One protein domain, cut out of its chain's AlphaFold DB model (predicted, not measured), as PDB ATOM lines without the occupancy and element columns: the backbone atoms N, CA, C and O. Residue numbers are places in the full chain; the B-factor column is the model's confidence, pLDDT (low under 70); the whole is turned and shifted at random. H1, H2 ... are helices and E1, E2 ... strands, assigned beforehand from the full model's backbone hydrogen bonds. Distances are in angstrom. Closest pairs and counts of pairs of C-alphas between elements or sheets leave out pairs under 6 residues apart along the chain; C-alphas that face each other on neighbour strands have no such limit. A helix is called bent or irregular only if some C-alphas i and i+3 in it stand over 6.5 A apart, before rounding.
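Overview. This is residues 24 to 176 of the 176 residues of an uncharacterized protein of Fusarium sp. AF-8 (UniProt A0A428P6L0). A twisted slab of four strands, E2, E7, E6 and E5, has H2 along one face and H4 across the other; a smaller sheet of E1, E4 and E3 stands at one end, with H3 and H5 on the same face of it. At the other end lies the long loop of residues 107 to 132, of which residues 123 to 128 stick out. The printed part has 153 residues with five named helices and seven named strands, in the order E1, H1, E2, H2, H3, E3, E4, E5, H4, H5, E6, E7; the class is mixed, with under half of the residues in named elements. The large sheet, E2, E7, E6, E5, is mixed; the small one, E1, E4, E3, is antiparallel. The whole is compact, with a radius of gyration of the C-alphas of 17.3 A, and spans 51 by 32 by 27 A.

Arrangement. E1, residues 24 to 27, is antiparallel to E4, residues 85 to 89, with N 26 and O 87 within hydrogen-bond range at 2.9 A. E4 forms a hairpin with E3, residues 76 to 79; N 78 and O 86 are 2.9 A apart. H1, residues 35 to 39, touches H5, residues 149 to 153, closest at the C-alphas of Asp 39 and Gly 149, 3.8 A. H3, residues 68 to 74, is on the small sheet at a height of 8.9 A, closest to E4 at the C-alphas of Lys 72 and Val 89, 6.3 A. E2, residues 44 to 48, is antiparallel to E7, residues 171 to 175, with N 46 and O 173 2.8 A apart. E7 forms a hairpin with E6, residues 161 to 166; N 165 and O 172 are 2.9 A apart. E6 is parallel to E5, residues 101 to 106, with N 164 and O 103 2.9 A apart. H2, residues 54 to 64, runs along E6 at 19 degrees on the local plane, at a height of 9.8 A; the closest C-alphas are those of Pro 54 and Ile 164, 6.6 A. On the opposite face H4, residues 133 to 140, runs across E7 at 82 degrees on the local plane; the closest C-alphas are those of Val 140 and Ser 174, 5.4 A. E5, H4, H5 and E6 form a strand-helix-strand unit, two parallel neighbour strands with helices between, its crossover right-handed. H4 is irregular, C-alphas 135 and 138 being 7.9 A apart, and H3 only just, C-alphas 68 and 71 being 6.6 A apart. Every O i to N i+4 pair is within hydrogen-bond range in H1 and H2, against 0 of 3 in H3, 0 of 4 in H4 and 0 of 1 in H5, where O i to N i+3 gives 3 of 4, 4 of 5 and 2 of 2.

Along the chain. E1 begins at C-alpha 24, (50.556, 42.632, -0.884). E5 measures 17.3 A, E6 16.4 A and H2 15.5 A from first to last C-alpha. E7 ends at C-alpha 175, (67.766, 27.220, 2.868).

Size, cuts and confidence. The C-alphas of Glu 81 and Glu 125, the two farthest apart, are 55.1 A apart. The printed part has no cut; the long links are E4 to E5 and E5 to H4. The mean pLDDT of the printed part is 93.2, and no printed residue is under 70.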
ATOM      1  N   HIS A  24      51.635  43.584  -1.099       94.81
ATOM      2  CA  HIS A  24      50.556  42.632  -0.884       94.81
ATOM      3  C   HIS A  24      50.668  42.110   0.542       94.81
ATOM      4  O   HIS A  24      51.664  41.477   0.896       94.81
ATOM      5  N   VAL A  25      49.641  42.361   1.346       95.00
ATOM      6  CA  VAL A  25      49.610  41.925   2.741       95.00
ATOM      7  C   VAL A  25      48.772  40.663   2.858       95.00
ATOM      8  O   VAL A  25      47.584  40.658   2.534       95.00
ATOM      9  N   TYR A  26      49.398  39.595   3.340       94.25
ATOM     10  CA  TYR A  26      48.733  38.341   3.663       94.25
ATOM     11  C   TYR A  26      48.570  38.220   5.171       94.25
ATOM     12  O   TYR A  26      49.543  38.340   5.915       94.25
ATOM     13  N   LEU A  27      47.349  37.941   5.612       92.06
ATOM     14  CA  LEU A  27      47.092  37.533   6.989       92.06
ATOM     15  C   LEU A  27      47.469  36.061   7.147       92.06
ATOM     16  O   LEU A  27      47.114  35.240   6.295       92.06
ATOM     17  N   THR A  28      48.166  35.723   8.227       89.81
ATOM     18  CA  THR A  28      48.430  34.322   8.563       89.81
ATOM     19  C   THR A  28      47.226  33.701   9.267       89.81
ATOM     20  O   THR A  28      46.411  34.381   9.907       89.81
ATOM     21  N   SER A  29      47.066  32.387   9.109       90.12
ATOM     22  CA  SER A  29      46.007  31.668   9.810       90.12
ATOM     23  C   SER A  29      46.311  31.603  11.310       90.12
ATOM     24  O   SER A  29      47.460  31.715  11.729       90.12
ATOM     25  N   LEU A  30      45.291  31.363  12.138       86.88
ATOM     26  CA  LEU A  30      45.487  31.166  13.582       86.88
ATOM     27  C   LEU A  30      46.409  29.977  13.908       86.88
ATOM     28  O   LEU A  30      47.006  29.959  14.979       86.88
ATOM     29  N   LEU A  31      46.507  28.992  13.010       89.31
ATOM     30  CA  LEU A  31      47.371  27.826  13.197       89.31
ATOM     31  C   LEU A  31      48.837  28.146  12.904       89.31
ATOM     32  O   LEU A  31      49.712  27.595  13.562       89.31
ATOM     33  N   ASP A  32      49.093  29.054  11.961       86.56
ATOM     34  CA  ASP A  32      50.445  29.518  11.632       86.56
ATOM     35  C   ASP A  32      50.916  30.604  12.613       86.56
ATOM     36  O   ASP A  32      52.108  30.787  12.840       86.56
ATOM     37  N   ASP A  33      49.973  31.316  13.234       91.12
ATOM     38  CA  ASP A  33      50.218  32.461  14.107       91.12
ATOM     39  C   ASP A  33      50.356  32.083  15.595       91.12
ATOM     40  O   ASP A  33      49.753  32.700  16.477       91.12
ATOM     41  N   THR A  34      51.128  31.034  15.888       91.12
ATOM     42  CA  THR A  34      51.400  30.584  17.265       91.12
ATOM     43  C   THR A  34      52.770  31.052  17.741       91.12
ATOM     44  O   THR A  34      53.682  31.233  16.938       91.12
ATOM     45  N   HIS A  35      52.966  31.186  19.057       86.69
ATOM     46  CA  HIS A  35      54.284  31.522  19.616       86.69
ATOM     47  C   HIS A  35      55.390  30.563  19.158       86.69
ATOM     48  O   HIS A  35      56.498  31.012  18.891       86.69
ATOM     49  N   LEU A  36      55.076  29.269  19.026       88.56
ATOM     50  CA  LEU A  36      56.027  28.265  18.555       88.56
ATOM     51  C   LEU A  36      56.479  28.553  17.118       88.56
ATOM     52  O   LEU A  36      57.674  28.568  16.854       88.56
ATOM     53  N   PHE A  37      55.545  28.804  16.198       88.75
ATOM     54  CA  PHE A  37      55.886  29.048  14.792       88.75
ATOM     55  C   PHE A  37      56.452  30.445  14.542       88.75
ATOM     56  O   PHE A  37      57.274  30.607  13.648       88.75
ATOM     57  N   ARG A  38      56.076  31.440  15.354       89.25
ATOM     58  CA  ARG A  38      56.660  32.789  15.299       89.25
ATOM     59  C   ARG A  38      58.142  32.817  15.672       89.25
ATOM     60  O   ARG A  38      58.823  33.737  15.241       89.25
ATOM     61  N   ASP A  39      58.606  31.882  16.501       88.56
ATOM     62  CA  ASP A  39      60.002  31.821  16.958       88.56
ATOM     63  C   ASP A  39      60.843  30.785  16.190       88.56
ATOM     64  O   ASP A  39      62.068  30.776  16.284       88.56
ATOM     65  N   LEU A  40      60.191  29.922  15.405       88.44
ATOM     66  CA  LEU A  40      60.832  28.834  14.679       88.44
ATOM     67  C   LEU A  40      61.556  29.336  13.423       88.44
ATOM     68  O   LEU A  40      60.935  29.886  12.516       88.44
ATOM     69  N   ILE A  41      62.848  29.025  13.328       88.50
ATOM     70  CA  ILE A  41      63.626  29.108  12.090       88.50
ATOM     71  C   ILE A  41      63.903  27.687  11.605       88.50
ATOM     72  O   ILE A  41      64.442  26.861  12.344       88.50
ATOM     73  N   LEU A  42      63.507  27.389  10.368       90.19
ATOM     74  CA  LEU A  42      63.705  26.080   9.755       90.19
ATOM     75  C   LEU A  42      64.876  26.133   8.788       90.19
ATOM     76  O   LEU A  42      64.823  26.840   7.792       90.19
ATOM     77  N   THR A  43      65.897  25.322   9.048       90.44
ATOM     78  CA  THR A  43      67.094  25.264   8.211       90.44
ATOM     79  C   THR A  43      67.250  23.903   7.554       90.44
ATOM     80  O   THR A  43      67.206  22.864   8.218       90.44
ATOM     81  N   TRP A  44      67.450  23.892   6.236       92.94
ATOM     82  CA  TRP A  44      67.743  22.690   5.455       92.94
ATOM     83  C   TRP A  44      69.045  22.860   4.690       92.94
ATOM     84  O   TRP A  44      69.188  23.811   3.928       92.94
ATOM     85  N   THR A  45      69.950  21.891   4.820       94.75
ATOM     86  CA  THR A  45      71.216  21.866   4.079       94.75
ATOM     87  C   THR A  45      71.295  20.619   3.218       94.75
ATOM     88  O   THR A  45      71.214  19.491   3.704       94.75
ATOM     89  N   PHE A  46      71.494  20.832   1.925       95.75
ATOM     90  CA  PHE A  46      71.656  19.796   0.919       95.75
ATOM     91  C   PHE A  46      73.124  19.722   0.504       95.75
ATOM     92  O   PHE A  46      73.718  20.735   0.140       95.75
ATOM     93  N   CYS A  47      73.704  18.521   0.539       96.00
ATOM     94  CA  CYS A  47      75.059  18.265   0.057       96.00
ATOM     95  C   CYS A  47      75.004  17.605  -1.320       96.00
ATOM     96  O   CYS A  47      74.508  16.486  -1.458       96.00
ATOM     97  N   PHE A  48      75.540  18.284  -2.330       97.38
ATOM     98  CA  PHE A  48      75.704  17.759  -3.679       97.38
ATOM     99  C   PHE A  48      77.164  17.365  -3.892       97.38
ATOM    100  O   PHE A  48      78.055  18.186  -3.694       97.38
ATOM    101  N   ASN A  49      77.406  16.129  -4.331       96.25
ATOM    102  CA  ASN A  49      78.746  15.620  -4.667       96.25
ATOM    103  C   ASN A  49      79.195  16.084  -6.067       96.25
ATOM    104  O   ASN A  49      79.689  15.287  -6.861       96.25
ATOM    105  N   ASP A  50      78.902  17.341  -6.393       97.44
ATOM    106  CA  ASP A  50      79.270  18.007  -7.638       97.44
ATOM    107  C   ASP A  50      79.320  19.526  -7.400       97.44
ATOM    108  O   ASP A  50      78.740  20.051  -6.437       97.44
ATOM    109  N   VAL A  51      80.003  20.244  -8.285       98.19
ATOM    110  CA  VAL A  51      80.129  21.701  -8.241       98.19
ATOM    111  C   VAL A  51      78.985  22.320  -9.045       98.19
ATOM    112  O   VAL A  51      79.009  22.384 -10.274       98.19
ATOM    113  N   LEU A  52      77.944  22.773  -8.345       98.56
ATOM    114  CA  LEU A  52      76.775  23.404  -8.949       98.56
ATOM    115  C   LEU A  52      77.047  24.878  -9.266       98.56
ATOM    116  O   LEU A  52      77.834  25.544  -8.601       98.56
ATOM    117  N   ASN A  53      76.332  25.417 -10.258       98.50
ATOM    118  CA  ASN A  53      76.377  26.846 -10.557       98.50
ATOM    119  C   ASN A  53      75.515  27.631  -9.538       98.50
ATOM    120  O   ASN A  53      74.285  27.484  -9.562       98.50
ATOM    121  N   PRO A  54      76.119  28.477  -8.684       98.31
ATOM    122  CA  PRO A  54      75.416  29.160  -7.598       98.31
ATOM    123  C   PRO A  54      74.412  30.203  -8.119       98.31
ATOM    124  O   PRO A  54      73.272  30.260  -7.658       98.31
ATOM    125  N   GLU A  55      74.759  30.923  -9.188       98.19
ATOM    126  CA  GLU A  55      73.872  31.902  -9.826       98.19
ATOM    127  C   GLU A  55      72.651  31.249 -10.475       98.19
ATOM    128  O   GLU A  55      71.545  31.795 -10.449       98.19
ATOM    129  N   LYS A  56      72.804  30.040 -11.026       98.50
ATOM    130  CA  LYS A  56      71.671  29.278 -11.564       98.50
ATOM    131  C   LYS A  56      70.709  28.858 -10.455       98.50
ATOM    132  O   LYS A  56      69.498  28.933 -10.658       98.50
ATOM    133  N   LEU A  57      71.220  28.447  -9.294       98.44
ATOM    134  CA  LEU A  57      70.392  28.108  -8.134       98.44
ATOM    135  C   LEU A  57      69.641  29.342  -7.618       98.44
ATOM    136  O   LEU A  57      68.415  29.305  -7.487       98.44
ATOM    137  N   HIS A  58      70.347  30.457  -7.426       98.06
ATOM    138  CA  HIS A  58      69.765  31.710  -6.949       98.06
ATOM    139  C   HIS A  58      68.709  32.286  -7.904       98.06
ATOM    140  O   HIS A  58      67.596  32.624  -7.486       98.06
ATOM    141  N   SER A  59      69.014  32.353  -9.202       97.94
ATOM    142  CA  SER A  59      68.074  32.854 -10.213       97.94
ATOM    143  C   SER A  59      66.849  31.950 -10.377       97.94
ATOM    144  O   SER A  59      65.737  32.456 -10.545       97.94
ATOM    145  N   SER A  60      67.016  30.627 -10.267       98.25
ATOM    146  CA  SER A  60      65.900  29.675 -10.325       98.25
ATOM    147  C   SER A  60      64.978  29.815  -9.113       98.25
ATOM    148  O   SER A  60      63.762  29.894  -9.288       98.25
ATOM    149  N   LEU A  61      65.533  29.929  -7.898       97.94
ATOM    150  CA  LEU A  61      64.748  30.166  -6.682       97.94
ATOM    151  C   LEU A  61      64.001  31.503  -6.757       97.94
ATOM    152  O   LEU A  61      62.793  31.558  -6.540       97.94
ATOM    153  N   THR A  62      64.686  32.574  -7.154       97.44
ATOM    154  CA  THR A  62      64.062  33.896  -7.318       97.44
ATOM    155  C   THR A  62      62.951  33.879  -8.371       97.44
ATOM    156  O   THR A  62      61.948  34.577  -8.229       97.44
ATOM    157  N   SER A  63      63.099  33.072  -9.424       97.69
ATOM    158  CA  SER A  63      62.057  32.883 -10.436       97.69
ATOM    159  C   SER A  63      60.852  32.133  -9.872       97.69
ATOM    160  O   SER A  63      59.726  32.570 -10.100       97.69
ATOM    161  N   LEU A  64      61.066  31.070  -9.084       97.69
ATOM    162  CA  LEU A  64      59.993  30.346  -8.391       97.69
ATOM    163  C   LEU A  64      59.175  31.283  -7.494       97.69
ATOM    164  O   LEU A  64      57.949  31.273  -7.552       97.69
ATOM    165  N   LEU A  65      59.843  32.150  -6.733       97.00
ATOM    166  CA  LEU A  65      59.189  33.108  -5.836       97.00
ATOM    167  C   LEU A  65      58.336  34.154  -6.559       97.00
ATOM    168  O   LEU A  65      57.561  34.851  -5.917       97.00
ATOM    169  N   LYS A  66      58.428  34.280  -7.884       95.19
ATOM    170  CA  LYS A  66      57.547  35.158  -8.670       95.19
ATOM    171  C   LYS A  66      56.260  34.458  -9.125       95.19
ATOM    172  O   LYS A  66      55.370  35.115  -9.661       95.19
ATOM    173  N   ILE A  67      56.137  33.144  -8.927       95.81
ATOM    174  CA  ILE A  67      55.024  32.340  -9.440       95.81
ATOM    175  C   ILE A  67      53.897  32.268  -8.402       95.81
ATOM    176  O   ILE A  67      54.028  31.619  -7.367       95.81
ATOM    177  N   GLY A  68      52.749  32.879  -8.701       94.69
ATOM    178  CA  GLY A  68      51.528  32.739  -7.897       94.69
ATOM    179  C   GLY A  68      51.740  33.072  -6.418       94.69
ATOM    180  O   GLY A  68      52.210  34.157  -6.081       94.69
ATOM    181  N   ASP A  69      51.392  32.128  -5.542       95.12
ATOM    182  CA  ASP A  69      51.484  32.288  -4.087       95.12
ATOM    183  C   ASP A  69      52.860  31.938  -3.495       95.12
ATOM    184  O   ASP A  69      53.085  32.209  -2.314       95.12
ATOM    185  N   TRP A  70      53.813  31.435  -4.294       96.88
ATOM    186  CA  TRP A  70      55.196  31.216  -3.834       96.88
ATOM    187  C   TRP A  70      55.865  32.511  -3.363       96.88
ATOM    188  O   TRP A  70      56.736  32.479  -2.498       96.88
ATOM    189  N   LYS A  71      55.401  33.669  -3.847       95.88
ATOM    190  CA  LYS A  71      55.884  34.988  -3.420       95.88
ATOM    191  C   LYS A  71      55.737  35.266  -1.925       95.88
ATOM    192  O   LYS A  71      56.458  36.117  -1.410       95.88
ATOM    193  N   LYS A  72      54.860  34.541  -1.216       95.94
ATOM    194  CA  LYS A  72      54.734  34.628   0.249       95.94
ATOM    195  C   LYS A  72      56.056  34.305   0.951       95.94
ATOM    196  O   LYS A  72      56.393  35.005   1.895       95.94
ATOM    197  N   PHE A  73      56.838  33.348   0.440       94.81
ATOM    198  CA  PHE A  73      58.163  33.003   0.983       94.81
ATOM    199  C   PHE A  73      59.204  34.109   0.793       94.81
ATOM    200  O   PHE A  73      60.178  34.174   1.531       94.81
ATOM    201  N   GLY A  74      58.987  35.012  -0.165       95.06
ATOM    202  CA  GLY A  74      59.786  36.228  -0.292       95.06
ATOM    203  C   GLY A  74      59.250  37.403   0.521       95.06
ATOM    204  O   GLY A  74      59.740  38.518   0.375       95.06
ATOM    205  N   GLY A  75      58.219  37.209   1.342       95.25
ATOM    206  CA  GLY A  75      57.623  38.263   2.153       95.25
ATOM    207  C   GLY A  75      58.427  38.607   3.403       95.25
ATOM    208  O   GLY A  75      59.332  37.875   3.803       95.25
ATOM    209  N   ARG A  76      58.055  39.723   4.027       94.12
ATOM    210  CA  ARG A  76      58.596  40.225   5.290       94.12
ATOM    211  C   ARG A  76      57.586  39.968   6.392       94.12
ATOM    212  O   ARG A  76      56.420  40.340   6.239       94.12
ATOM    213  N   LEU A  77      58.021  39.332   7.471       92.94
ATOM    214  CA  LEU A  77      57.158  39.072   8.613       92.94
ATOM    215  C   LEU A  77      56.979  40.361   9.414       92.94
ATOM    216  O   LEU A  77      57.949  41.052   9.717       92.94
ATOM    217  N   ARG A  78      55.738  40.711   9.747       91.50
ATOM    218  CA  ARG A  78      55.418  41.885  10.568       91.50
ATOM    219  C   ARG A  78      54.288  41.558  11.532       91.50
ATOM    220  O   ARG A  78      53.411  40.767  11.208       91.50
ATOM    221  N   LEU A  79      54.291  42.196  12.697       89.56
ATOM    222  CA  LEU A  79      53.157  42.178  13.618       89.56
ATOM    223  C   LEU A  79      52.340  43.455  13.410       89.56
ATOM    224  O   LEU A  79      52.909  44.541  13.271       89.56
ATOM    225  N   ASN A  80      51.018  43.324  13.345       87.94
ATOM    226  CA  ASN A  80      50.126  44.479  13.266       87.94
ATOM    227  C   ASN A  80      49.742  45.015  14.654       87.94
ATOM    228  O   ASN A  80      50.165  44.490  15.682       87.94
ATOM    229  N   GLU A  81      48.908  46.055  14.677       88.44
ATOM    230  CA  GLU A  81      48.461  46.743  15.900       88.44
ATOM    231  C   GLU A  81      47.735  45.822  16.900       88.44
ATOM    232  O   GLU A  81      47.660  46.134  18.085       88.44
ATOM    233  N   ASN A  82      47.228  44.674  16.439       89.06
ATOM    234  CA  ASN A  82      46.545  43.671  17.259       89.06
ATOM    235  C   ASN A  82      47.449  42.477  17.619       89.06
ATOM    236  O   ASN A  82      46.936  41.418  17.974       89.06
ATOM    237  N   ASP A  83      48.770  42.615  17.466       88.25
ATOM    238  CA  ASP A  83      49.755  41.541  17.643       88.25
ATOM    239  C   ASP A  83      49.466  40.303  16.772       88.25
ATOM    240  O   ASP A  83      49.666  39.162  17.184       88.25
ATOM    241  N   ARG A  84      48.957  40.505  15.551       90.44
ATOM    242  CA  ARG A  84      48.733  39.425  14.576       90.44
ATOM    243  C   ARG A  84      49.822  39.426  13.515       90.44
ATOM    244  O   ARG A  84      50.220  40.495  13.050       90.44
ATOM    245  N   LEU A  85      50.274  38.235  13.130       91.81
ATOM    246  CA  LEU A  85      51.300  38.075  12.105       91.81
ATOM    247  C   LEU A  85      50.743  38.365  10.705       91.81
ATOM    248  O   LEU A  85      49.694  37.870  10.287       91.81
ATOM    249  N   GLU A  86      51.489  39.174   9.967       93.69
ATOM    250  CA  GLU A  86      51.251  39.529   8.579       93.69
ATOM    251  C   GLU A  86      52.504  39.237   7.751       93.69
ATOM    252  O   GLU A  86      53.633  39.432   8.207       93.69
ATOM    253  N   ILE A  87      52.303  38.827   6.500       94.94
ATOM    254  CA  ILE A  87      53.373  38.677   5.515       94.94
ATOM    255  C   ILE A  87      53.227  39.797   4.487       94.94
ATOM    256  O   ILE A  87      52.272  39.821   3.709       94.94
ATOM    257  N   HIS A  88      54.183  40.722   4.486       95.88
ATOM    258  CA  HIS A  88      54.231  41.868   3.578       95.88
ATOM    259  C   HIS A  88      55.110  41.514   2.380       95.88
ATOM    260  O   HIS A  88      56.319  41.327   2.515       95.88
ATOM    261  N   VAL A  89      54.501  41.360   1.208       96.75
ATOM    262  CA  VAL A  89      55.195  40.944  -0.015       96.75
ATOM    263  C   VAL A  89      55.289  42.130  -0.977       96.75
ATOM    264  O   VAL A  89      54.244  42.614  -1.421       96.75
ATOM    265  N   PRO A  90      56.501  42.571  -1.367       95.31
ATOM    266  CA  PRO A  90      56.663  43.567  -2.415       95.31
ATOM    267  C   PRO A  90      55.918  43.166  -3.683       95.31
ATOM    268  O   PRO A  90      55.925  42.002  -4.086       95.31
ATOM    269  N   ARG A  91      55.297  44.138  -4.353       92.81
ATOM    270  CA  ARG A  91      54.700  43.908  -5.676       92.81
ATOM    271  C   ARG A  91      55.724  43.375  -6.680       92.81
ATOM    272  O   ARG A  91      55.387  42.517  -7.492       92.81
ATOM    273  N   GLU A  92      56.954  43.869  -6.584       93.31
ATOM    274  CA  GLU A  92      58.111  43.424  -7.352       93.31
ATOM    275  C   GLU A  92      59.321  43.324  -6.424       93.31
ATOM    276  O   GLU A  92      59.522  44.174  -5.555       93.31
ATOM    277  N   PHE A  93      60.128  42.279  -6.606       95.19
ATOM    278  CA  PHE A  93      61.386  42.122  -5.884       95.19
ATOM    279  C   PHE A  93      62.498  42.892  -6.599       95.19
ATOM    280  O   PHE A  93      62.703  42.698  -7.800       95.19
ATOM    281  N   THR A  94      63.224  43.723  -5.854       94.44
ATOM    282  CA  THR A  94      64.336  44.552  -6.354       94.44
ATOM    283  C   THR A  94      65.639  44.202  -5.636       94.44
ATOM    284  O   THR A  94      65.647  43.361  -4.740       94.44
ATOM    285  N   SER A  95      66.753  44.838  -6.005       92.88
ATOM    286  CA  SER A  95      68.020  44.725  -5.268       92.88
ATOM    287  C   SER A  95      67.905  45.202  -3.818       92.88
ATOM    288  O   SER A  95      68.506  44.613  -2.928       92.88
ATOM    289  N   GLU A  96      67.110  46.242  -3.573       93.06
ATOM    290  CA  GLU A  96      66.884  46.824  -2.244       93.06
ATOM    291  C   GLU A  96      65.888  45.988  -1.437       93.06
ATOM    292  O   GLU A  96      65.984  45.907  -0.213       93.06
ATOM    293  N   ARG A  97      64.927  45.356  -2.123       94.12
ATOM    294  CA  ARG A  97      63.904  44.486  -1.531       94.12
ATOM    295  C   ARG A  97      63.904  43.120  -2.222       94.12
ATOM    296  O   ARG A  97      62.944  42.787  -2.925       94.12
ATOM    297  N   PRO A  98      64.949  42.301  -2.014       96.06
ATOM    298  CA  PRO A  98      65.091  41.035  -2.720       96.06
ATOM    299  C   PRO A  98      64.042  40.016  -2.270       96.06
ATOM    300  O   PRO A  98      63.420  40.153  -1.212       96.06
ATOM    301  N   ALA A  99      63.834  38.992  -3.097       96.31
ATOM    302  CA  ALA A  99      62.933  37.881  -2.793       96.31
ATOM    303  C   ALA A  99      63.522  36.937  -1.736       96.31
ATOM    304  O   ALA A  99      62.793  36.318  -0.977       96.31
ATOM    305  N   VAL A 100      64.845  36.824  -1.700       95.56
ATOM    306  CA  VAL A 100      65.598  35.940  -0.816       95.56
ATOM    307  C   VAL A 100      66.904  36.641  -0.463       95.56
ATOM    308  O   VAL A 100      67.457  37.371  -1.289       95.56
ATOM    309  N   ARG A 101      67.402  36.458   0.758       94.56
ATOM    310  CA  ARG A 101      68.770  36.872   1.092       94.56
ATOM    311  C   ARG A 101      69.736  35.844   0.512       94.56
ATOM    312  O   ARG A 101      69.617  34.669   0.826       94.56
ATOM    313  N   TYR A 102      70.669  36.273  -0.328       95.62
ATOM    314  CA  TYR A 102      71.584  35.369  -1.019       95.62
ATOM    315  C   TYR A 102      73.028  35.599  -0.584       95.62
ATOM    316  O   TYR A 102      73.500  36.735  -0.574       95.62
ATOM    317  N   THR A 103      73.724  34.513  -0.253       96.38
ATOM    318  CA  THR A 103      75.169  34.517  -0.013       96.38
ATOM    319  C   THR A 103      75.821  33.329  -0.711       96.38
ATOM    320  O   THR A 103      75.263  32.230  -0.769       96.38
ATOM    321  N   HIS A 104      77.018  33.552  -1.244       97.31
ATOM    322  CA  HIS A 104      77.830  32.513  -1.861       97.31
ATOM    323  C   HIS A 104      79.272  32.628  -1.385       97.31
ATOM    324  O   HIS A 104      79.843  33.716  -1.360       97.31
ATOM    325  N   GLU A 105      79.845  31.494  -1.006       97.25
ATOM    326  CA  GLU A 105      81.236  31.361  -0.599       97.25
ATOM    327  C   GLU A 105      81.897  30.239  -1.399       97.25
ATOM    328  O   GLU A 105      81.295  29.194  -1.648       97.25
ATOM    329  N   THR A 106      83.146  30.451  -1.811       98.25
ATOM    330  CA  THR A 106      83.960  29.426  -2.473       98.25
ATOM    331  C   THR A 106      85.159  29.098  -1.601       98.25
ATOM    332  O   THR A 106      85.929  29.986  -1.237       98.25
ATOM    333  N   LEU A 107      85.325  27.817  -1.296       98.06
ATOM    334  CA  LEU A 107      86.444  27.274  -0.544       98.06
ATOM    335  C   LEU A 107      87.327  26.493  -1.517       98.06
ATOM    336  O   LEU A 107      86.895  25.488  -2.080       98.06
ATOM    337  N   ASP A 108      88.564  26.954  -1.713       97.31
ATOM    338  CA  ASP A 108      89.530  26.340  -2.637       97.31
ATOM    339  C   ASP A 108      90.147  25.060  -2.044       97.31
ATOM    340  O   ASP A 108      91.335  24.964  -1.737       97.31
ATOM    341  N   MET A 109      89.287  24.082  -1.772       98.31
ATOM    342  CA  MET A 109      89.640  22.770  -1.247       98.31
ATOM    343  C   MET A 109      88.521  21.762  -1.504       98.31
ATOM    344  O   MET A 109      87.363  22.131  -1.687       98.31
ATOM    345  N   SER A 110      88.863  20.475  -1.443       98.31
ATOM    346  CA  SER A 110      87.863  19.406  -1.365       98.31
ATOM    347  C   SER A 110      87.088  19.508  -0.053       98.31
ATOM    348  O   SER A 110      87.673  19.801   0.999       98.31
ATOM    349  N   ILE A 111      85.803  19.159  -0.074       97.81
ATOM    350  CA  ILE A 111      84.977  19.050   1.133       97.81
ATOM    351  C   ILE A 111      85.596  18.099   2.169       97.81
ATOM    352  O   ILE A 111      85.475  18.322   3.372       97.81
ATOM    353  N   ASN A 112      86.341  17.081   1.721       97.00
ATOM    354  CA  ASN A 112      87.026  16.124   2.593       97.00
ATOM    355  C   ASN A 112      88.287  16.690   3.267       97.00
ATOM    356  O   ASN A 112      88.743  16.131   4.266       97.00
ATOM    357  N   ASN A 113      88.829  17.798   2.757       98.12
ATOM    358  CA  ASN A 113      89.948  18.512   3.375       98.12
ATOM    359  C   ASN A 113      89.468  19.566   4.385       98.12
ATOM    360  O   ASN A 113      90.227  19.945   5.277       98.12
ATOM    361  N   HIS A 114      88.204  19.996   4.299       97.62
ATOM    362  CA  HIS A 114      87.623  20.943   5.246       97.62
ATOM    363  C   HIS A 114      87.407  20.296   6.627       97.62
ATOM    364  O   HIS A 114      86.804  19.216   6.699       97.62
ATOM    365  N   PRO A 115      87.812  20.939   7.743       96.00
ATOM    366  CA  PRO A 115      87.658  20.386   9.093       96.00
ATOM    367  C   PRO A 115      86.231  19.942   9.431       96.00
ATOM    368  O   PRO A 115      86.049  18.886  10.044       96.00
ATOM    369  N   LEU A 116      85.242  20.729   8.998       95.50
ATOM    370  CA  LEU A 116      83.822  20.442   9.184       95.50
ATOM    371  C   LEU A 116      83.198  19.691   7.999       95.50
ATOM    372  O   LEU A 116      82.376  18.803   8.203       95.50
ATOM    373  N   GLY A 117      83.636  19.973   6.767       95.62
ATOM    374  CA  GLY A 117      83.031  19.405   5.556       95.62
ATOM    375  C   GLY A 117      83.223  17.894   5.487       95.62
ATOM    376  O   GLY A 117      82.299  17.154   5.161       95.62
ATOM    377  N   LYS A 118      84.379  17.398   5.944       95.25
ATOM    378  CA  LYS A 118      84.671  15.960   5.997       95.25
ATOM    379  C   LYS A 118      83.749  15.167   6.927       95.25
ATOM    380  O   LYS A 118      83.722  13.940   6.831       95.25
ATOM    381  N   LYS A 119      83.046  15.850   7.842       94.81
ATOM    382  CA  LYS A 119      82.088  15.256   8.782       94.81
ATOM    383  C   LYS A 119      80.664  15.194   8.227       94.81
ATOM    384  O   LYS A 119      79.820  14.596   8.887       94.81
ATOM    385  N   MET A 120      80.391  15.799   7.065       94.06
ATOM    386  CA  MET A 120      79.065  15.743   6.447       94.06
ATOM    387  C   MET A 120      78.599  14.285   6.316       94.06
ATOM    388  O   MET A 120      79.422  13.426   5.971       94.06
ATOM    389  N   PRO A 121      77.309  13.991   6.574       92.06
ATOM    390  CA  PRO A 121      76.790  12.637   6.475       92.06
ATOM    391  C   PRO A 121      77.074  12.017   5.109       92.06
ATOM    392  O   PRO A 121      76.819  12.616   4.064       92.06
ATOM    393  N   LYS A 122      77.595  10.791   5.125       89.69
ATOM    394  CA  LYS A 122      77.875  10.000   3.924       89.69
ATOM    395  C   LYS A 122      76.952   8.799   3.880       89.69
ATOM    396  O   LYS A 122      76.469   8.331   4.909       89.69
ATOM    397  N   VAL A 123      76.737   8.281   2.675       89.94
ATOM    398  CA  VAL A 123      76.002   7.031   2.482       89.94
ATOM    399  C   VAL A 123      76.697   5.919   3.271       89.94
ATOM    400  O   VAL A 123      77.905   5.719   3.135       89.94
ATOM    401  N   THR A 124      75.933   5.198   4.091       92.75
ATOM    402  CA  THR A 124      76.407   4.036   4.849       92.75
ATOM    403  C   THR A 124      75.646   2.783   4.428       92.75
ATOM    404  O   THR A 124      74.451   2.836   4.156       92.75
ATOM    405  N   GLU A 125      76.318   1.631   4.401       95.31
ATOM    406  CA  GLU A 125      75.693   0.342   4.044       95.31
ATOM    407  C   GLU A 125      74.678  -0.152   5.088       95.31
ATOM    408  O   GLU A 125      73.808  -0.970   4.800       95.31
ATOM    409  N   LYS A 126      74.814   0.322   6.328       96.19
ATOM    410  CA  LYS A 126      73.980  -0.039   7.479       96.19
ATOM    411  C   LYS A 126      73.487   1.228   8.176       96.19
ATOM    412  O   LYS A 126      74.113   2.278   7.997       96.19
ATOM    413  N   PRO A 127      72.418   1.148   8.992       95.62
ATOM    414  CA  PRO A 127      72.008   2.262   9.839       95.62
ATOM    415  C   PRO A 127      73.181   2.785  10.670       95.62
ATOM    416  O   PRO A 127      73.942   2.005  11.246       95.62
ATOM    417  N   SER A 128      73.336   4.105  10.704       94.25
ATOM    418  CA  SER A 128      74.439   4.787  11.375       94.25
ATOM    419  C   SER A 128      73.941   6.058  12.056       94.25
ATOM    420  O   SER A 128      72.963   6.668  11.625       94.25
ATOM    421  N   ILE A 129      74.610   6.438  13.144       92.69
ATOM    422  CA  ILE A 129      74.372   7.714  13.823       92.69
ATOM    423  C   ILE A 129      75.237   8.764  13.137       92.69
ATOM    424  O   ILE A 129      76.422   8.531  12.896       92.69
ATOM    425  N   GLN A 130      74.632   9.903  12.829       91.75
ATOM    426  CA  GLN A 130      75.289  11.028  12.178       91.75
ATOM    427  C   GLN A 130      75.368  12.218  13.142       91.75
ATOM    428  O   GLN A 130      74.538  12.304  14.054       91.75
ATOM    429  N   PRO A 131      76.341  13.127  12.954       90.62
ATOM    430  CA  PRO A 131      76.380  14.392  13.679       90.62
ATOM    431  C   PRO A 131      75.069  15.173  13.523       90.62
ATOM    432  O   PRO A 131      74.400  15.087  12.487       90.62
ATOM    433  N   GLY A 132      74.700  15.936  14.552       90.06
ATOM    434  CA  GLY A 132      73.504  16.779  14.516       90.06
ATOM    435  C   GLY A 132      73.663  17.947  13.540       90.06
ATOM    436  O   GLY A 132      74.773  18.425  13.315       90.06
ATOM    437  N   ALA A 133      72.553  18.451  12.991       88.50
ATOM    438  CA  ALA A 133      72.566  19.598  12.073       88.50
ATOM    439  C   ALA A 133      73.227  20.847  12.688       88.50
ATOM    440  O   ALA A 133      73.863  21.624  11.985       88.50
ATOM    441  N   GLN A 134      73.133  20.993  14.012       89.12
ATOM    442  CA  GLN A 134      73.726  22.086  14.782       89.12
ATOM    443  C   GLN A 134      75.255  22.117  14.682       89.12
ATOM    444  O   GLN A 134      75.849  23.185  14.765       89.12
ATOM    445  N   GLU A 135      75.912  20.973  14.464       92.56
ATOM    446  CA  GLU A 135      77.368  20.953  14.274       92.56
ATOM    447  C   GLU A 135      77.792  21.631  12.965       92.56
ATOM    448  O   GLU A 135      78.949  22.019  12.835       92.56
ATOM    449  N   PHE A 136      76.869  21.794  12.012       93.25
ATOM    450  CA  PHE A 136      77.122  22.345  10.682       93.25
ATOM    451  C   PHE A 136      76.669  23.798  10.517       93.25
ATOM    452  O   PHE A 136      76.642  24.283   9.391       93.25
ATOM    453  N   GLU A 137      76.340  24.499  11.607       91.44
ATOM    454  CA  GLU A 137      75.819  25.876  11.595       91.44
ATOM    455  C   GLU A 137      76.673  26.841  10.749       91.44
ATOM    456  O   GLU A 137      76.130  27.659  10.007       91.44
ATOM    457  N   GLU A 138      78.000  26.660  10.751       91.94
ATOM    458  CA  GLU A 138      78.958  27.418   9.931       91.94
ATOM    459  C   GLU A 138      78.668  27.349   8.419       91.94
ATOM    460  O   GLU A 138      79.023  28.268   7.684       91.94
ATOM    461  N   PHE A 139      78.005  26.295   7.930       93.31
ATOM    462  CA  PHE A 139      77.573  26.136   6.532       93.31
ATOM    463  C   PHE A 139      76.140  26.617   6.270       93.31
ATOM    464  O   PHE A 139      75.714  26.718   5.115       93.31
ATOM    465  N   VAL A 140      75.395  26.952   7.319       91.00
ATOM    466  CA  VAL A 140      73.977  27.311   7.232       91.00
ATOM    467  C   VAL A 140      73.787  28.817   7.295       91.00
ATOM    468  O   VAL A 140      73.180  29.385   6.392       91.00
ATOM    469  N   VAL A 141      74.353  29.457   8.316       85.81
ATOM    470  CA  VAL A 141      74.094  30.862   8.644       85.81
ATOM    471  C   VAL A 141      75.370  31.698   8.615       85.81
ATOM    472  O   VAL A 141      76.487  31.217   8.800       85.81
ATOM    473  N   THR A 142      75.189  32.984   8.366       85.00
ATOM    474  CA  THR A 142      76.163  34.063   8.494       85.00
ATOM    475  C   THR A 142      75.801  34.926   9.701       85.00
ATOM    476  O   THR A 142      74.724  34.801  10.276       85.00
ATOM    477  N   LYS A 143      76.680  35.857  10.080       82.25
ATOM    478  CA  LYS A 143      76.426  36.772  11.208       82.25
ATOM    479  C   LYS A 143      75.207  37.681  11.009       82.25
ATOM    480  O   LYS A 143      74.721  38.240  11.986       82.25
ATOM    481  N   ASP A 144      74.754  37.841   9.768       79.94
ATOM    482  CA  ASP A 144      73.627  38.702   9.409       79.94
ATOM    483  C   ASP A 144      72.301  37.931   9.287       79.94
ATOM    484  O   ASP A 144      71.244  38.543   9.076       79.94
ATOM    485  N   ASP A 145      72.344  36.598   9.391       83.62
ATOM    486  CA  ASP A 145      71.157  35.752   9.386       83.62
ATOM    487  C   ASP A 145      70.413  35.837  10.736       83.62
ATOM    488  O   ASP A 145      71.033  36.033  11.782       83.62
ATOM    489  N   PRO A 146      69.073  35.724  10.723       83.62
ATOM    490  CA  PRO A 146      68.264  35.682  11.932       83.62
ATOM    491  C   PRO A 146      68.607  34.426  12.738       83.62
ATOM    492  O   PRO A 146      68.732  33.338  12.175       83.62
ATOM    493  N   VAL A 147      68.737  34.580  14.053       80.38
ATOM    494  CA  VAL A 147      68.998  33.471  14.985       80.38
ATOM    495  C   VAL A 147      67.683  32.983  15.591       80.38
ATOM    496  O   VAL A 147      67.505  31.789  15.835       80.38
ATOM    497  N   ASN A 148      66.734  33.902  15.766       83.75
ATOM    498  CA  ASN A 148      65.431  33.649  16.362       83.75
ATOM    499  C   ASN A 148      64.334  34.208  15.451       83.75
ATOM    500  O   ASN A 148      64.545  35.199  14.747       83.75
ATOM    501  N   GLY A 149      63.123  33.650  15.505       82.69
ATOM    502  CA  GLY A 149      62.015  34.177  14.701       82.69
ATOM    503  C   GLY A 149      61.681  35.645  15.015       82.69
ATOM    504  O   GLY A 149      61.220  36.378  14.142       82.69
ATOM    505  N   SER A 150      62.026  36.134  16.215       83.56
ATOM    506  CA  SER A 150      61.967  37.565  16.546       83.56
ATOM    507  C   SER A 150      62.724  38.469  15.583       83.56
ATOM    508  O   SER A 150      62.256  39.570  15.289       83.56
ATOM    509  N   ASP A 151      63.872  38.001  15.101       85.81
ATOM    510  CA  ASP A 151      64.799  38.774  14.279       85.81
ATOM    511  C   ASP A 151      64.233  38.979  12.868       85.81
ATOM    512  O   ASP A 151      64.612  39.916  12.166       85.81
ATOM    513  N   LEU A 152      63.282  38.128  12.462       87.62
ATOM    514  CA  LEU A 152      62.542  38.244  11.205       87.62
ATOM    515  C   LEU A 152      61.466  39.333  11.236       87.62
ATOM    516  O   LEU A 152      61.024  39.766  10.173       87.62
ATOM    517  N   PHE A 153      61.042  39.782  12.422       87.19
ATOM    518  CA  PHE A 153      60.117  40.914  12.555       87.19
ATOM    519  C   PHE A 153      60.836  42.266  12.513       87.19
ATOM    520  O   PHE A 153      60.183  43.313  12.503       87.19
ATOM    521  N   GLU A 154      62.169  42.254  12.523       81.88
ATOM    522  CA  GLU A 154      63.000  43.447  12.558       81.88
ATOM    523  C   GLU A 154      63.601  43.753  11.182       81.88
ATOM    524  O   GLU A 154      64.276  42.945  10.540       81.88
ATOM    525  N   GLY A 155      63.387  44.987  10.733       80.56
ATOM    526  CA  GLY A 155      63.789  45.434   9.403       80.56
ATOM    527  C   GLY A 155      62.913  44.885   8.270       80.56
ATOM    528  O   GLY A 155      62.006  44.083   8.452       80.56
ATOM    529  N   ASP A 156      63.172  45.359   7.053       87.94
ATOM    530  CA  ASP A 156      62.423  44.964   5.852       87.94
ATOM    531  C   ASP A 156      63.098  43.781   5.124       87.94
ATOM    532  O   ASP A 156      63.306  43.790   3.908       87.94
ATOM    533  N   LYS A 157      63.482  42.756   5.893       89.44
ATOM    534  CA  LYS A 157      64.262  41.605   5.417       89.44
ATOM    535  C   LYS A 157      63.347  40.476   4.921       89.44
ATOM    536  O   LYS A 157      62.353  40.183   5.587       89.44
ATOM    537  N   PRO A 158      63.656  39.816   3.787       93.44
ATOM    538  CA  PRO A 158      62.911  38.628   3.373       93.44
ATOM    539  C   PRO A 158      63.044  37.527   4.432       93.44
ATOM    540  O   PRO A 158      64.113  37.364   5.027       93.44
ATOM    541  N   GLN A 159      61.964  36.770   4.640       92.44
ATOM    542  CA  GLN A 159      61.937  35.689   5.629       92.44
ATOM    543  C   GLN A 159      62.788  34.474   5.240       92.44
ATOM    544  O   GLN A 159      63.130  33.697   6.115       92.44
ATOM    545  N   MET A 160      63.139  34.334   3.955       92.75
ATOM    546  CA  MET A 160      63.948  33.229   3.441       92.75
ATOM    547  C   MET A 160      65.366  33.682   3.069       92.75
ATOM    548  O   MET A 160      65.558  34.769   2.499       92.75
ATOM    549  N   SER A 161      66.355  32.821   3.304       93.94
ATOM    550  CA  SER A 161      67.704  32.943   2.754       93.94
ATOM    551  C   SER A 161      68.161  31.701   1.993       93.94
ATOM    552  O   SER A 161      67.665  30.590   2.165       93.94
ATOM    553  N   LEU A 162      69.101  31.936   1.082       96.00
ATOM    554  CA  LEU A 162      69.816  30.938   0.315       96.00
ATOM    555  C   LEU A 162      71.304  31.184   0.534       96.00
ATOM    556  O   LEU A 162      71.846  32.196   0.080       96.00
ATOM    557  N   ARG A 163      71.967  30.236   1.189       96.75
ATOM    558  CA  ARG A 163      73.421  30.223   1.303       96.75
ATOM    559  C   ARG A 163      73.997  29.062   0.515       96.75
ATOM    560  O   ARG A 163      73.539  27.930   0.632       96.75
ATOM    561  N   ILE A 164      75.009  29.351  -0.292       98.19
ATOM    562  CA  ILE A 164      75.722  28.349  -1.078       98.19
ATOM    563  C   ILE A 164      77.193  28.357  -0.670       98.19
ATOM    564  O   ILE A 164      77.823  29.412  -0.652       98.19
ATOM    565  N   VAL A 165      77.744  27.181  -0.381       98.25
ATOM    566  CA  VAL A 165      79.180  26.990  -0.147       98.25
ATOM    567  C   VAL A 165      79.707  26.004  -1.182       98.25
ATOM    568  O   VAL A 165      79.305  24.840  -1.205       98.25
ATOM    569  N   SER A 166      80.589  26.474  -2.058       98.62
ATOM    570  CA  SER A 166      81.205  25.673  -3.116       98.62
ATOM    571  C   SER A 166      82.593  25.207  -2.689       98.62
ATOM    572  O   SER A 166      83.468  26.024  -2.422       98.62
ATOM    573  N   PHE A 167      82.794  23.894  -2.663       98.62
ATOM    574  CA  PHE A 167      84.101  23.243  -2.603       98.62
ATOM    575  C   PHE A 167      84.579  22.920  -4.024       98.62
ATOM    576  O   PHE A 167      83.825  23.059  -4.990       98.62
ATOM    577  N   SER A 168      85.811  22.433  -4.168       98.38
ATOM    578  CA  SER A 168      86.321  21.992  -5.473       98.38
ATOM    579  C   SER A 168      85.665  20.707  -5.999       98.38
ATOM    580  O   SER A 168      85.784  20.411  -7.186       98.38
ATOM    581  N   ASP A 169      84.978  19.949  -5.137       98.25
ATOM    582  CA  ASP A 169      84.352  18.655  -5.450       98.25
ATOM    583  C   ASP A 169      82.918  18.493  -4.906       98.25
ATOM    584  O   ASP A 169      82.336  17.414  -5.020       98.25
ATOM    585  N   ALA A 170      82.339  19.537  -4.308       98.31
ATOM    586  CA  ALA A 170      81.002  19.486  -3.724       98.31
ATOM    587  C   ALA A 170      80.360  20.872  -3.607       98.31
ATOM    588  O   ALA A 170      81.043  21.894  -3.576       98.31
ATOM    589  N   THR A 171      79.039  20.905  -3.456       98.56
ATOM    590  CA  THR A 171      78.285  22.126  -3.152       98.56
ATOM    591  C   THR A 171      77.341  21.879  -1.991       98.56
ATOM    592  O   THR A 171      76.536  20.947  -2.028       98.56
ATOM    593  N   LEU A 172      77.406  22.738  -0.977       97.94
ATOM    594  CA  LEU A 172      76.400  22.809   0.075       97.94
ATOM    595  C   LEU A 172      75.397  23.906  -0.269       97.94
ATOM    596  O   LEU A 172      75.786  25.030  -0.581       97.94
ATOM    597  N   VAL A 173      74.112  23.570  -0.213       98.00
ATOM    598  CA  VAL A 173      73.003  24.497  -0.453       98.00
ATOM    599  C   VAL A 173      72.143  24.534   0.799       98.00
ATOM    600  O   VAL A 173      71.514  23.532   1.136       98.00
ATOM    601  N   SER A 174      72.120  25.674   1.475       96.56
ATOM    602  CA  SER A 174      71.364  25.907   2.702       96.56
ATOM    603  C   SER A 174      70.185  26.841   2.430       96.56
ATOM    604  O   SER A 174      70.368  27.923   1.868       96.56
ATOM    605  N   LEU A 175      68.986  26.414   2.822       94.38
ATOM    606  CA  LEU A 175      67.766  27.220   2.868       94.38
ATOM    607  C   LEU A 175      67.416  27.468   4.334       94.38
ATOM    608  O   LEU A 175      67.365  26.508   5.107       94.38
ATOM    609  N   VAL A 176      67.202  28.731   4.694       87.88
ATOM    610  CA  VAL A 176      66.853  29.198   6.048       87.88
ATOM    611  C   VAL A 176      65.604  30.057   5.976       87.88
ATOM    612  O   VAL A 176      65.487  30.803   4.974       87.88
TER     613      VAL A 176